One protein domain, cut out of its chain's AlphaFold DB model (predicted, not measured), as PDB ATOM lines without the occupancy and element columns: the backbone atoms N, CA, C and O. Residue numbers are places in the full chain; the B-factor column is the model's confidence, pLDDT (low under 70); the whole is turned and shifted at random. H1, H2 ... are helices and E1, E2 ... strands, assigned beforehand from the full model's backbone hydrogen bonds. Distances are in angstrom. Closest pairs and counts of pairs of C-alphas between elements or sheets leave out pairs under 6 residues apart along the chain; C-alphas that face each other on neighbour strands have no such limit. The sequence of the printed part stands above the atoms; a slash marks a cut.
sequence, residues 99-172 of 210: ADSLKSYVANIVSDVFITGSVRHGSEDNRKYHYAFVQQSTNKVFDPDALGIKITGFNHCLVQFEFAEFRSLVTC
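AT A GLANCE: This is residues 99 to 172 of the 210 residues of an uncharacterized protein of Photobacterium angustum (UniProt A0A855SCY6). Two small sheets form a sandwich, partly face to face, the hairpin E1 E2 crossing the sheet E3 E4 E5, and helix H1 packs along E5. The printed part has 74 residues with one named helix, then five named strands, both sheets antiparallel, class mixed; it is compact, radius of gyration of the C-alphas 12.7 A, spanning 42 by 27 by 18 A.

IN THESE COORDINATES: H1, residues 99 to 110, begins at C-alpha 99 (-39.821, -18.594, -3.503). E1, residues 113 to 121, 22.7 A long, bends by 59 degrees at 116; E2 is 128 to 135, 23.0 A. E3, 150 to 155, E4, 158 to 163, and E5, 166 to 171, follow, ending at C-alpha 171 (-36.498, -37.205, -21.037).

HOW THE PARTS SIT: H1, with every O i to N i+4 pair within hydrogen-bond range, is on one face of the sheet E3 E4 E5, two layers, at a height over the sheet of 9.1 A. N 116 and O 132 of E1 and E2 are within hydrogen-bond range, 2.9 A. E3 E4 E5 is a meander, each strand the antiparallel neighbour of the one before: N 152 and O 160, 2.9 A; N 161 and O 168, 2.8 A. E1 and E5 touch, closest C-alphas Phe 114 and Thr 171, 5.5 A.

THE WHOLE: The farthest C-alphas, Ser 101 and Glu 124, are 41.7 A apart. The printed part has no cut; E2 to E3 is a long link; residues 99 to 100 are under pLDDT 70.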
ATOM      1  N   ALA A  99     -38.921 -17.700  -2.762       62.25
ATOM      2  CA  ALA A  99     -39.821 -18.594  -3.503       62.25
ATOM      3  C   ALA A  99     -39.379 -18.672  -4.976       62.25
ATOM      4  O   ALA A  99     -39.274 -19.759  -5.545       62.25
ATOM      5  N   ASP A 100     -39.009 -17.524  -5.550       68.88
ATOM      6  CA  ASP A 100     -38.397 -17.439  -6.876       68.88
ATOM      7  C   ASP A 100     -36.974 -18.021  -6.909       68.88
ATOM      8  O   ASP A 100     -36.604 -18.672  -7.889       68.88
ATOM      9  N   SER A 101     -36.177 -17.867  -5.845       71.62
ATOM     10  CA  SER A 101     -34.836 -18.473  -5.772       71.62
ATOM     11  C   SER A 101     -34.888 -19.985  -5.562       71.62
ATOM     12  O   SER A 101     -34.111 -20.703  -6.178       71.62
ATOM     13  N   LEU A 102     -35.841 -20.493  -4.781       77.19
ATOM     14  CA  LEU A 102     -36.120 -21.918  -4.613       77.19
ATOM     15  C   LEU A 102     -36.627 -22.511  -5.924       77.19
ATOM     16  O   LEU A 102     -36.153 -23.560  -6.346       77.19
ATOM     17  N   LYS A 103     -37.531 -21.812  -6.615       79.81
ATOM     18  CA  LYS A 103     -37.969 -22.179  -7.965       79.81
ATOM     19  C   LYS A 103     -36.790 -22.230  -8.933       79.81
ATOM     20  O   LYS A 103     -36.665 -23.197  -9.676       79.81
ATOM     21  N   SER A 104     -35.916 -21.227  -8.899       78.44
ATOM     22  CA  SER A 104     -34.710 -21.169  -9.734       78.44
ATOM     23  C   SER A 104     -33.717 -22.276  -9.377       78.44
ATOM     24  O   SER A 104     -33.133 -22.889 -10.262       78.44
ATOM     25  N   TYR A 105     -33.567 -22.596  -8.095       83.31
ATOM     26  CA  TYR A 105     -32.737 -23.690  -7.606       83.31
ATOM     27  C   TYR A 105     -33.266 -25.052  -8.067       83.31
ATOM     28  O   TYR A 105     -32.516 -25.835  -8.647       83.31
ATOM     29  N   VAL A 106     -34.567 -25.310  -7.898       85.94
ATOM     30  CA  VAL A 106     -35.223 -26.530  -8.390       85.94
ATOM     31  C   VAL A 106     -35.109 -26.616  -9.912       85.94
ATOM     32  O   VAL A 106     -34.745 -27.667 -10.429       85.94
ATOM     33  N   ALA A 107     -35.330 -25.514 -10.634       85.38
ATOM     34  CA  ALA A 107     -35.164 -25.465 -12.085       85.38
ATOM     35  C   ALA A 107     -33.725 -25.786 -12.520       85.38
ATOM     36  O   ALA A 107     -33.535 -26.570 -13.449       85.38
ATOM     37  N   ASN A 108     -32.726 -25.234 -11.827       85.56
ATOM     38  CA  ASN A 108     -31.308 -25.466 -12.101       85.56
ATOM     39  C   ASN A 108     -30.866 -26.899 -11.794       85.56
ATOM     40  O   ASN A 108     -29.991 -27.422 -12.471       85.56
ATOM     41  N   ILE A 109     -31.442 -27.542 -10.778       86.69
ATOM     42  CA  ILE A 109     -31.140 -28.947 -10.501       86.69
ATOM     43  C   ILE A 109     -31.809 -29.845 -11.536       86.69
ATOM     44  O   ILE A 109     -31.179 -30.762 -12.051       86.69
ATOM     45  N   VAL A 110     -33.084 -29.590 -11.839       90.81
ATOM     46  CA  VAL A 110     -33.875 -30.414 -12.760       90.81
ATOM     47  C   VAL A 110     -33.370 -30.311 -14.200       90.81
ATOM     48  O   VAL A 110     -33.509 -31.275 -14.946       90.81
ATOM     49  N   SER A 111     -32.765 -29.190 -14.605       89.31
ATOM     50  CA  SER A 111     -32.230 -29.016 -15.964       89.31
ATOM     51  C   SER A 111     -31.088 -29.979 -16.309       89.31
ATOM     52  O   SER A 111     -30.881 -30.268 -17.485       89.31
ATOM     53  N   ASP A 112     -30.388 -30.506 -15.303       90.00
ATOM     54  CA  ASP A 112     -29.307 -31.488 -15.451       90.00
ATOM     55  C   ASP A 112     -29.785 -32.937 -15.231       90.00
ATOM     56  O   ASP A 112     -28.989 -33.875 -15.246       90.00
ATOM     57  N   VAL A 113     -31.085 -33.150 -15.002       92.81
ATOM     58  CA  VAL A 113     -31.656 -34.470 -14.703       92.81
ATOM     59  C   VAL A 113     -32.223 -35.114 -15.961       92.81
ATOM     60  O   VAL A 113     -32.927 -34.487 -16.748       92.81
ATOM     61  N   PHE A 114     -31.975 -36.412 -16.118       94.25
ATOM     62  CA  PHE A 114     -32.546 -37.218 -17.189       94.25
ATOM     63  C   PHE A 114     -32.921 -38.623 -16.708       94.25
ATOM     64  O   PHE A 114     -32.454 -39.106 -15.673       94.25
ATOM     65  N   ILE A 115     -33.784 -39.286 -17.475       94.62
ATOM     66  CA  ILE A 115     -34.227 -40.657 -17.208       94.62
ATOM     67  C   ILE A 115     -33.132 -41.630 -17.662       94.62
ATOM     68  O   ILE A 115     -32.748 -41.639 -18.833       94.62
ATOM     69  N   THR A 116     -32.645 -42.478 -16.760       93.00
ATOM     70  CA  THR A 116     -31.694 -43.559 -17.095       93.00
ATOM     71  C   THR A 116     -32.369 -44.900 -17.308       93.00
ATOM     72  O   THR A 116     -31.830 -45.758 -18.004       93.00
ATOM     73  N   GLY A 117     -33.560 -45.083 -16.748       90.50
ATOM     74  CA  GLY A 117     -34.341 -46.292 -16.931       90.50
ATOM     75  C   GLY A 117     -35.783 -46.089 -16.508       90.50
ATOM     76  O   GLY A 117     -36.100 -45.203 -15.712       90.50
ATOM     77  N   SER A 118     -36.662 -46.930 -17.039       92.06
ATOM     78  CA  SER A 118     -38.036 -47.015 -16.571       92.06
ATOM     79  C   SER A 118     -38.535 -48.453 -16.583       92.06
ATOM     80  O   SER A 118     -38.145 -49.270 -17.416       92.06
ATOM     81  N   VAL A 119     -39.396 -48.768 -15.621       91.19
ATOM     82  CA  VAL A 119     -40.059 -50.062 -15.491       91.19
ATOM     83  C   VAL A 119     -41.552 -49.837 -15.607       91.19
ATOM     84  O   VAL A 119     -42.125 -48.997 -14.912       91.19
ATOM     85  N   ARG A 120     -42.197 -50.598 -16.487       88.56
ATOM     86  CA  ARG A 120     -43.650 -50.592 -16.635       88.56
ATOM     87  C   ARG A 120     -44.262 -51.621 -15.689       88.56
ATOM     88  O   ARG A 120     -43.896 -52.791 -15.735       88.56
ATOM     89  N   HIS A 121     -45.226 -51.193 -14.886       87.12
ATOM     90  CA  HIS A 121     -46.014 -52.043 -14.006       87.12
ATOM     91  C   HIS A 121     -47.511 -51.864 -14.299       87.12
ATOM     92  O   HIS A 121     -47.980 -50.740 -14.482       87.12
ATOM     93  N   GLY A 122     -48.265 -52.966 -14.341       80.81
ATOM     94  CA  GLY A 122     -49.721 -52.963 -14.530       80.81
ATOM     95  C   GLY A 122     -50.213 -53.651 -15.809       80.81
ATOM     96  O   GLY A 122     -49.425 -54.122 -16.630       80.81
ATOM     97  N   SER A 123     -51.541 -53.726 -15.937       75.69
ATOM     98  CA  SER A 123     -52.258 -54.307 -17.088       75.69
ATOM     99  C   SER A 123     -52.289 -53.343 -18.287       75.69
ATOM    100  O   SER A 123     -51.909 -52.178 -18.151       75.69
ATOM    101  N   GLU A 124     -52.750 -53.799 -19.457       73.88
ATOM    102  CA  GLU A 124     -52.756 -53.004 -20.695       73.88
ATOM    103  C   GLU A 124     -53.444 -51.641 -20.554       73.88
ATOM    104  O   GLU A 124     -52.895 -50.668 -21.072       73.88
ATOM    105  N   ASP A 125     -54.535 -51.561 -19.787       76.06
ATOM    106  CA  ASP A 125     -55.319 -50.334 -19.567       76.06
ATOM    107  C   ASP A 125     -54.865 -49.492 -18.360       76.06
ATOM    108  O   ASP A 125     -55.287 -48.351 -18.203       76.06
ATOM    109  N   ASN A 126     -53.992 -50.022 -17.495       79.31
ATOM    110  CA  ASN A 126     -53.545 -49.367 -16.257       79.31
ATOM    111  C   ASN A 126     -52.017 -49.374 -16.158       79.31
ATOM    112  O   ASN A 126     -51.428 -49.859 -15.189       79.31
ATOM    113  N   ARG A 127     -51.366 -48.852 -17.199       77.38
ATOM    114  CA  ARG A 127     -49.905 -48.784 -17.283       77.38
ATOM    115  C   ARG A 127     -49.388 -47.691 -16.355       77.38
ATOM    116  O   ARG A 127     -49.622 -46.510 -16.593       77.38
ATOM    117  N   LYS A 128     -48.640 -48.085 -15.327       86.12
ATOM    118  CA  LYS A 128     -47.826 -47.182 -14.509       86.12
ATOM    119  C   LYS A 128     -46.359 -47.369 -14.856       86.12
ATOM    120  O   LYS A 128     -45.914 -48.481 -15.133       86.12
ATOM    121  N   TYR A 129     -45.610 -46.279 -14.834       89.38
ATOM    122  CA  TYR A 129     -44.169 -46.299 -15.027       89.38
ATOM    123  C   TYR A 129     -43.481 -45.888 -13.733       89.38
ATOM    124  O   TYR A 129     -43.875 -44.917 -13.090       89.38
ATOM    125  N   HIS A 130     -42.444 -46.634 -13.382       91.12
ATOM    126  CA  HIS A 130     -41.461 -46.269 -12.376       91.12
ATOM    127  C   HIS A 130     -40.198 -45.830 -13.106       91.12
ATOM    128  O   HIS A 130     -39.833 -46.453 -14.100       91.12
ATOM    129  N   TYR A 131     -39.544 -44.776 -12.638       94.19
ATOM    130  CA  TYR A 131     -38.426 -44.148 -13.337       94.19
ATOM    131  C   TYR A 131     -37.200 -44.085 -12.434       94.19
ATOM    132  O   TYR A 131     -37.324 -43.936 -11.221       94.19
ATOM    133  N   ALA A 132     -36.026 -44.174 -13.047       94.69
ATOM    134  CA  ALA A 132     -34.751 -43.865 -12.425       94.69
ATOM    135  C   ALA A 132     -34.198 -42.581 -13.047       94.69
ATOM    136  O   ALA A 132     -34.178 -42.441 -14.275       94.69
ATOM    137  N   PHE A 133     -33.748 -41.660 -12.197       95.25
ATOM    138  CA  PHE A 133     -33.244 -40.353 -12.601       95.25
ATOM    139  C   PHE A 133     -31.790 -40.191 -12.189       95.25
ATOM    140  O   PHE A 133     -31.386 -40.619 -11.104       95.25
ATOM    141  N   VAL A 134     -31.001 -39.562 -13.052       93.88
ATOM    142  CA  VAL A 134     -29.591 -39.261 -12.794       93.88
ATOM    143  C   VAL A 134     -29.289 -37.837 -13.235       93.88
ATOM    144  O   VAL A 134     -29.852 -37.354 -14.215       93.88
ATOM    145  N   GLN A 135     -28.399 -37.180 -12.494       92.06
ATOM    146  CA  GLN A 135     -27.805 -35.897 -12.866       92.06
ATOM    147  C   GLN A 135     -26.641 -36.110 -13.835       92.06
ATOM    148  O   GLN A 135     -25.737 -36.896 -13.543       92.06
ATOM    149  N   GLN A 136     -26.629 -35.414 -14.967       86.88
ATOM    150  CA  GLN A 136     -25.601 -35.565 -15.999       86.88
ATOM    151  C   GLN A 136     -24.231 -35.070 -15.536       86.88
ATOM    152  O   GLN A 136     -23.230 -35.739 -15.794       86.88
ATOM    153  N   SER A 137     -24.174 -33.959 -14.806       85.31
ATOM    154  CA  SER A 137     -22.920 -33.381 -14.312       85.31
ATOM    155  C   SER A 137     -22.204 -34.262 -13.282       85.31
ATOM    156  O   SER A 137     -20.975 -34.329 -13.270       85.31
ATOM    157  N   THR A 138     -22.952 -34.952 -12.415       88.88
ATOM    158  CA  THR A 138     -22.381 -35.715 -11.292       88.88
ATOM    159  C   THR A 138     -22.476 -37.230 -11.455       88.88
ATOM    160  O   THR A 138     -21.840 -37.956 -10.687       88.88
ATOM    161  N   ASN A 139     -23.267 -37.723 -12.413       87.19
ATOM    162  CA  ASN A 139     -23.670 -39.128 -12.540       87.19
ATOM    163  C   ASN A 139     -24.267 -39.726 -11.250       87.19
ATOM    164  O   ASN A 139     -24.234 -40.941 -11.045       87.19
ATOM    165  N   LYS A 140     -24.817 -38.889 -10.360       92.12
ATOM    166  CA  LYS A 140     -25.469 -39.341  -9.126       92.12
ATOM    167  C   LYS A 140     -26.958 -39.569  -9.343       92.12
ATOM    168  O   LYS A 140     -27.595 -38.883 -10.142       92.12
ATOM    169  N   VAL A 141     -27.501 -40.524  -8.589       93.69
ATOM    170  CA  VAL A 141     -28.944 -40.776  -8.528       93.69
ATOM    171  C   VAL A 141     -29.644 -39.520  -8.023       93.69
ATOM    172  O   VAL A 141     -29.245 -38.942  -7.011       93.69
ATOM    173  N   PHE A 142     -30.679 -39.113  -8.745       94.50
ATOM    174  CA  PHE A 142     -31.545 -38.010  -8.376       94.50
ATOM    175  C   PHE A 142     -32.836 -38.558  -7.768       94.50
ATOM    176  O   PHE A 142     -33.520 -39.365  -8.398       94.50
ATOM    177  N   ASP A 143     -33.153 -38.115  -6.552       94.50
ATOM    178  CA  ASP A 143     -34.391 -38.459  -5.855       94.50
ATOM    179  C   ASP A 143     -35.370 -37.268  -5.913       94.50
ATOM    180  O   ASP A 143     -35.237 -36.323  -5.129       94.50
ATOM    181  N   PRO A 144     -36.325 -37.263  -6.862       92.88
ATOM    182  CA  PRO A 144     -37.321 -36.197  -6.976       92.88
ATOM    183  C   PRO A 144     -38.260 -36.117  -5.763       92.88
ATOM    184  O   PRO A 144     -38.690 -35.016  -5.407       92.88
ATOM    185  N   ASP A 145     -38.550 -37.242  -5.103       89.38
ATOM    186  CA  ASP A 145     -39.487 -37.281  -3.976       89.38
ATOM    187  C   ASP A 145     -38.890 -36.566  -2.756       89.38
ATOM    188  O   ASP A 145     -39.598 -35.849  -2.045       89.38
ATOM    189  N   ALA A 146     -37.567 -36.660  -2.570       87.75
ATOM    190  CA  ALA A 146     -36.834 -35.929  -1.532       87.75
ATOM    191  C   ALA A 146     -36.922 -34.396  -1.675       87.75
ATOM    192  O   ALA A 146     -36.736 -33.675  -0.695       87.75
ATOM    193  N   LEU A 147     -37.223 -33.893  -2.877       86.38
ATOM    194  CA  LEU A 147     -37.435 -32.468  -3.158       86.38
ATOM    195  C   LEU A 147     -38.922 -32.084  -3.217       86.38
ATOM    196  O   LEU A 147     -39.248 -30.937  -3.518       86.38
ATOM    197  N   GLY A 148     -39.832 -33.027  -2.958       88.50
ATOM    198  CA  GLY A 148     -41.272 -32.808  -3.084       88.50
ATOM    199  C   GLY A 148     -41.735 -32.600  -4.530       88.50
ATOM    200  O   GLY A 148     -42.776 -31.983  -4.757       88.50
ATOM    201  N   ILE A 149     -40.966 -33.075  -5.515       92.38
ATOM    202  CA  ILE A 149     -41.320 -32.974  -6.931       92.38
ATOM    203  C   ILE A 149     -42.342 -34.058  -7.260       92.38
ATOM    204  O   ILE A 149     -42.096 -35.249  -7.099       92.38
ATOM    205  N   LYS A 150     -43.486 -33.651  -7.804       94.88
ATOM    206  CA  LYS A 150     -44.495 -34.574  -8.312       94.88
ATOM    207  C   LYS A 150     -44.141 -35.013  -9.729       94.88
ATOM    208  O   LYS A 150     -43.904 -34.185 -10.606       94.88
ATOM    209  N   ILE A 151     -44.183 -36.321  -9.968       94.69
ATOM    210  CA  ILE A 151     -43.861 -36.925 -11.264       94.69
ATOM    211  C   ILE A 151     -45.147 -37.358 -11.963       94.69
ATOM    212  O   ILE A 151     -45.916 -38.162 -11.436       94.69
ATOM    213  N   THR A 152     -45.362 -36.863 -13.179       93.75
ATOM    214  CA  THR A 152     -46.432 -37.333 -14.069       93.75
ATOM    215  C   THR A 152     -45.811 -37.992 -15.292       93.75
ATOM    216  O   THR A 152     -45.215 -37.323 -16.132       93.75
ATOM    217  N   GLY A 153     -45.917 -39.317 -15.381       91.75
ATOM    218  CA  GLY A 153     -45.373 -40.080 -16.503       91.75
ATOM    219  C   GLY A 153     -46.288 -40.059 -17.721       91.75
ATOM    220  O   GLY A 153     -47.472 -40.366 -17.602       91.75
ATOM    221  N   PHE A 154     -45.736 -39.746 -18.894       90.25
ATOM    222  CA  PHE A 154     -46.456 -39.860 -20.169       90.25
ATOM    223  C   PHE A 154     -46.129 -41.170 -20.882       90.25
ATOM    224  O   PHE A 154     -47.008 -41.840 -21.418       90.25
ATOM    225  N   ASN A 155     -44.850 -41.545 -20.900       90.38
ATOM    226  CA  ASN A 155     -44.372 -42.791 -21.487       90.38
ATOM    227  C   ASN A 155     -43.041 -43.212 -20.842       90.38
ATOM    228  O   ASN A 155     -42.566 -42.573 -19.905       90.38
ATOM    229  N   HIS A 156     -42.426 -44.283 -21.345       90.62
ATOM    230  CA  HIS A 156     -41.181 -44.847 -20.815       90.62
ATOM    231  C   HIS A 156     -39.981 -43.875 -20.806       90.62
ATOM    232  O   HIS A 156     -38.987 -44.164 -20.143       90.62
ATOM    233  N   CYS A 157     -40.060 -42.745 -21.513       92.50
ATOM    234  CA  CYS A 157     -38.955 -41.817 -21.717       92.50
ATOM    235  C   CYS A 157     -39.335 -40.333 -21.612       92.50
ATOM    236  O   CYS A 157     -38.572 -39.465 -22.029       92.50
ATOM    237  N   LEU A 158     -40.517 -40.030 -21.078       93.38
ATOM    238  CA  LEU A 158     -40.992 -38.664 -20.913       93.38
ATOM    239  C   LEU A 158     -41.845 -38.566 -19.654       93.38
ATOM    240  O   LEU A 158     -42.869 -39.249 -19.524       93.38
ATOM    241  N   VAL A 159     -41.438 -37.668 -18.764       95.12
ATOM    242  CA  VAL A 159     -42.184 -37.307 -17.561       95.12
ATOM    243  C   VAL A 159     -42.282 -35.793 -17.435       95.12
ATOM    244  O   VAL A 159     -41.414 -35.065 -17.912       95.12
ATOM    245  N   GLN A 160     -43.326 -35.323 -16.763       95.69
ATOM    246  CA  GLN A 160     -43.403 -33.962 -16.253       95.69
ATOM    247  C   GLN A 160     -43.057 -33.958 -14.769       95.69
ATOM    248  O   GLN A 160     -43.676 -34.675 -13.981       95.69
ATOM    249  N   PHE A 161     -42.098 -33.120 -14.404       95.50
ATOM    250  CA  PHE A 161     -41.841 -32.716 -13.031       95.50
ATOM    251  C   PHE A 161     -42.687 -31.493 -12.703       95.50
ATOM    252  O   PHE A 161     -42.749 -30.549 -13.492       95.50
ATOM    253  N   GLU A 162     -43.334 -31.517 -11.545       93.94
ATOM    254  CA  GLU A 162     -44.143 -30.417 -11.030       93.94
ATOM    255  C   GLU A 162     -43.754 -30.116  -9.580       93.94
ATOM    256  O   GLU A 162     -43.765 -31.002  -8.727       93.94
ATOM    257  N   PHE A 163     -43.412 -28.859  -9.303       89.12
ATOM    258  CA  PHE A 163     -43.110 -28.355  -7.964       89.12
ATOM    259  C   PHE A 163     -43.679 -26.943  -7.826       89.12
ATOM    260  O   PHE A 163     -43.223 -26.029  -8.510       89.12
ATOM    261  N   ALA A 164     -44.679 -26.752  -6.963       86.00
ATOM    262  CA  ALA A 164     -45.444 -25.505  -6.892       86.00
ATOM    263  C   ALA A 164     -45.909 -25.049  -8.299       86.00
ATOM    264  O   ALA A 164     -46.682 -25.751  -8.946       86.00
ATOM    265  N   GLU A 165     -45.420 -23.911  -8.791       83.56
ATOM    266  CA  GLU A 165     -45.716 -23.386 -10.133       83.56
ATOM    267  C   GLU A 165     -44.677 -23.778 -11.201       83.56
ATOM    268  O   GLU A 165     -44.829 -23.448 -12.378       83.56
ATOM    269  N   PHE A 166     -43.589 -24.450 -10.817       86.31
ATOM    270  CA  PHE A 166     -42.585 -24.950 -11.748       86.31
ATOM    271  C   PHE A 166     -43.063 -26.236 -12.412       86.31
ATOM    272  O   PHE A 166     -43.493 -27.182 -11.749       86.31
ATOM    273  N   ARG A 167     -42.939 -26.276 -13.739       92.81
ATOM    274  CA  ARG A 167     -43.199 -27.456 -14.557       92.81
ATOM    275  C   ARG A 167     -42.066 -27.626 -15.550       92.81
ATOM    276  O   ARG A 167     -41.717 -26.674 -16.243       92.81
ATOM    277  N   SER A 168     -41.521 -28.832 -15.634       92.62
ATOM    278  CA  SER A 168     -40.487 -29.167 -16.611       92.62
ATOM    279  C   SER A 168     -40.688 -30.568 -17.162       92.62
ATOM    280  O   SER A 168     -41.238 -31.436 -16.486       92.62
ATOM    281  N   LEU A 169     -40.249 -30.775 -18.400       93.81
ATOM    282  CA  LEU A 169     -40.244 -32.077 -19.048       93.81
ATOM    283  C   LEU A 169     -38.853 -32.688 -18.931       93.81
ATOM    284  O   LEU A 169     -37.860 -32.052 -19.271       93.81
ATOM    285  N   VAL A 170     -38.804 -33.936 -18.482       93.25
ATOM    286  CA  VAL A 170     -37.572 -34.708 -18.327       93.25
ATOM    287  C   VAL A 170     -37.645 -35.923 -19.243       93.25
ATOM    288  O   VAL A 170     -38.644 -36.650 -19.249       93.25
ATOM    289  N   THR A 171     -36.590 -36.134 -20.032       93.25
ATOM    290  CA  THR A 171     -36.498 -37.205 -21.037       93.25
ATOM    291  C   THR A 171     -35.340 -38.158 -20.749       93.25
ATOM    292  O   THR A 171     -34.503 -37.878 -19.889       93.25
ATOM    293  N   CYS A 172     -35.252 -39.297 -21.446       88.19
ATOM    294  CA  CYS A 172     -34.019 -40.095 -21.412       88.19
ATOM    295  C   CYS A 172     -32.948 -39.402 -22.247       88.19
ATOM    296  O   CYS A 172     -33.052 -39.389 -23.467       88.19
TER     297      CYS A 172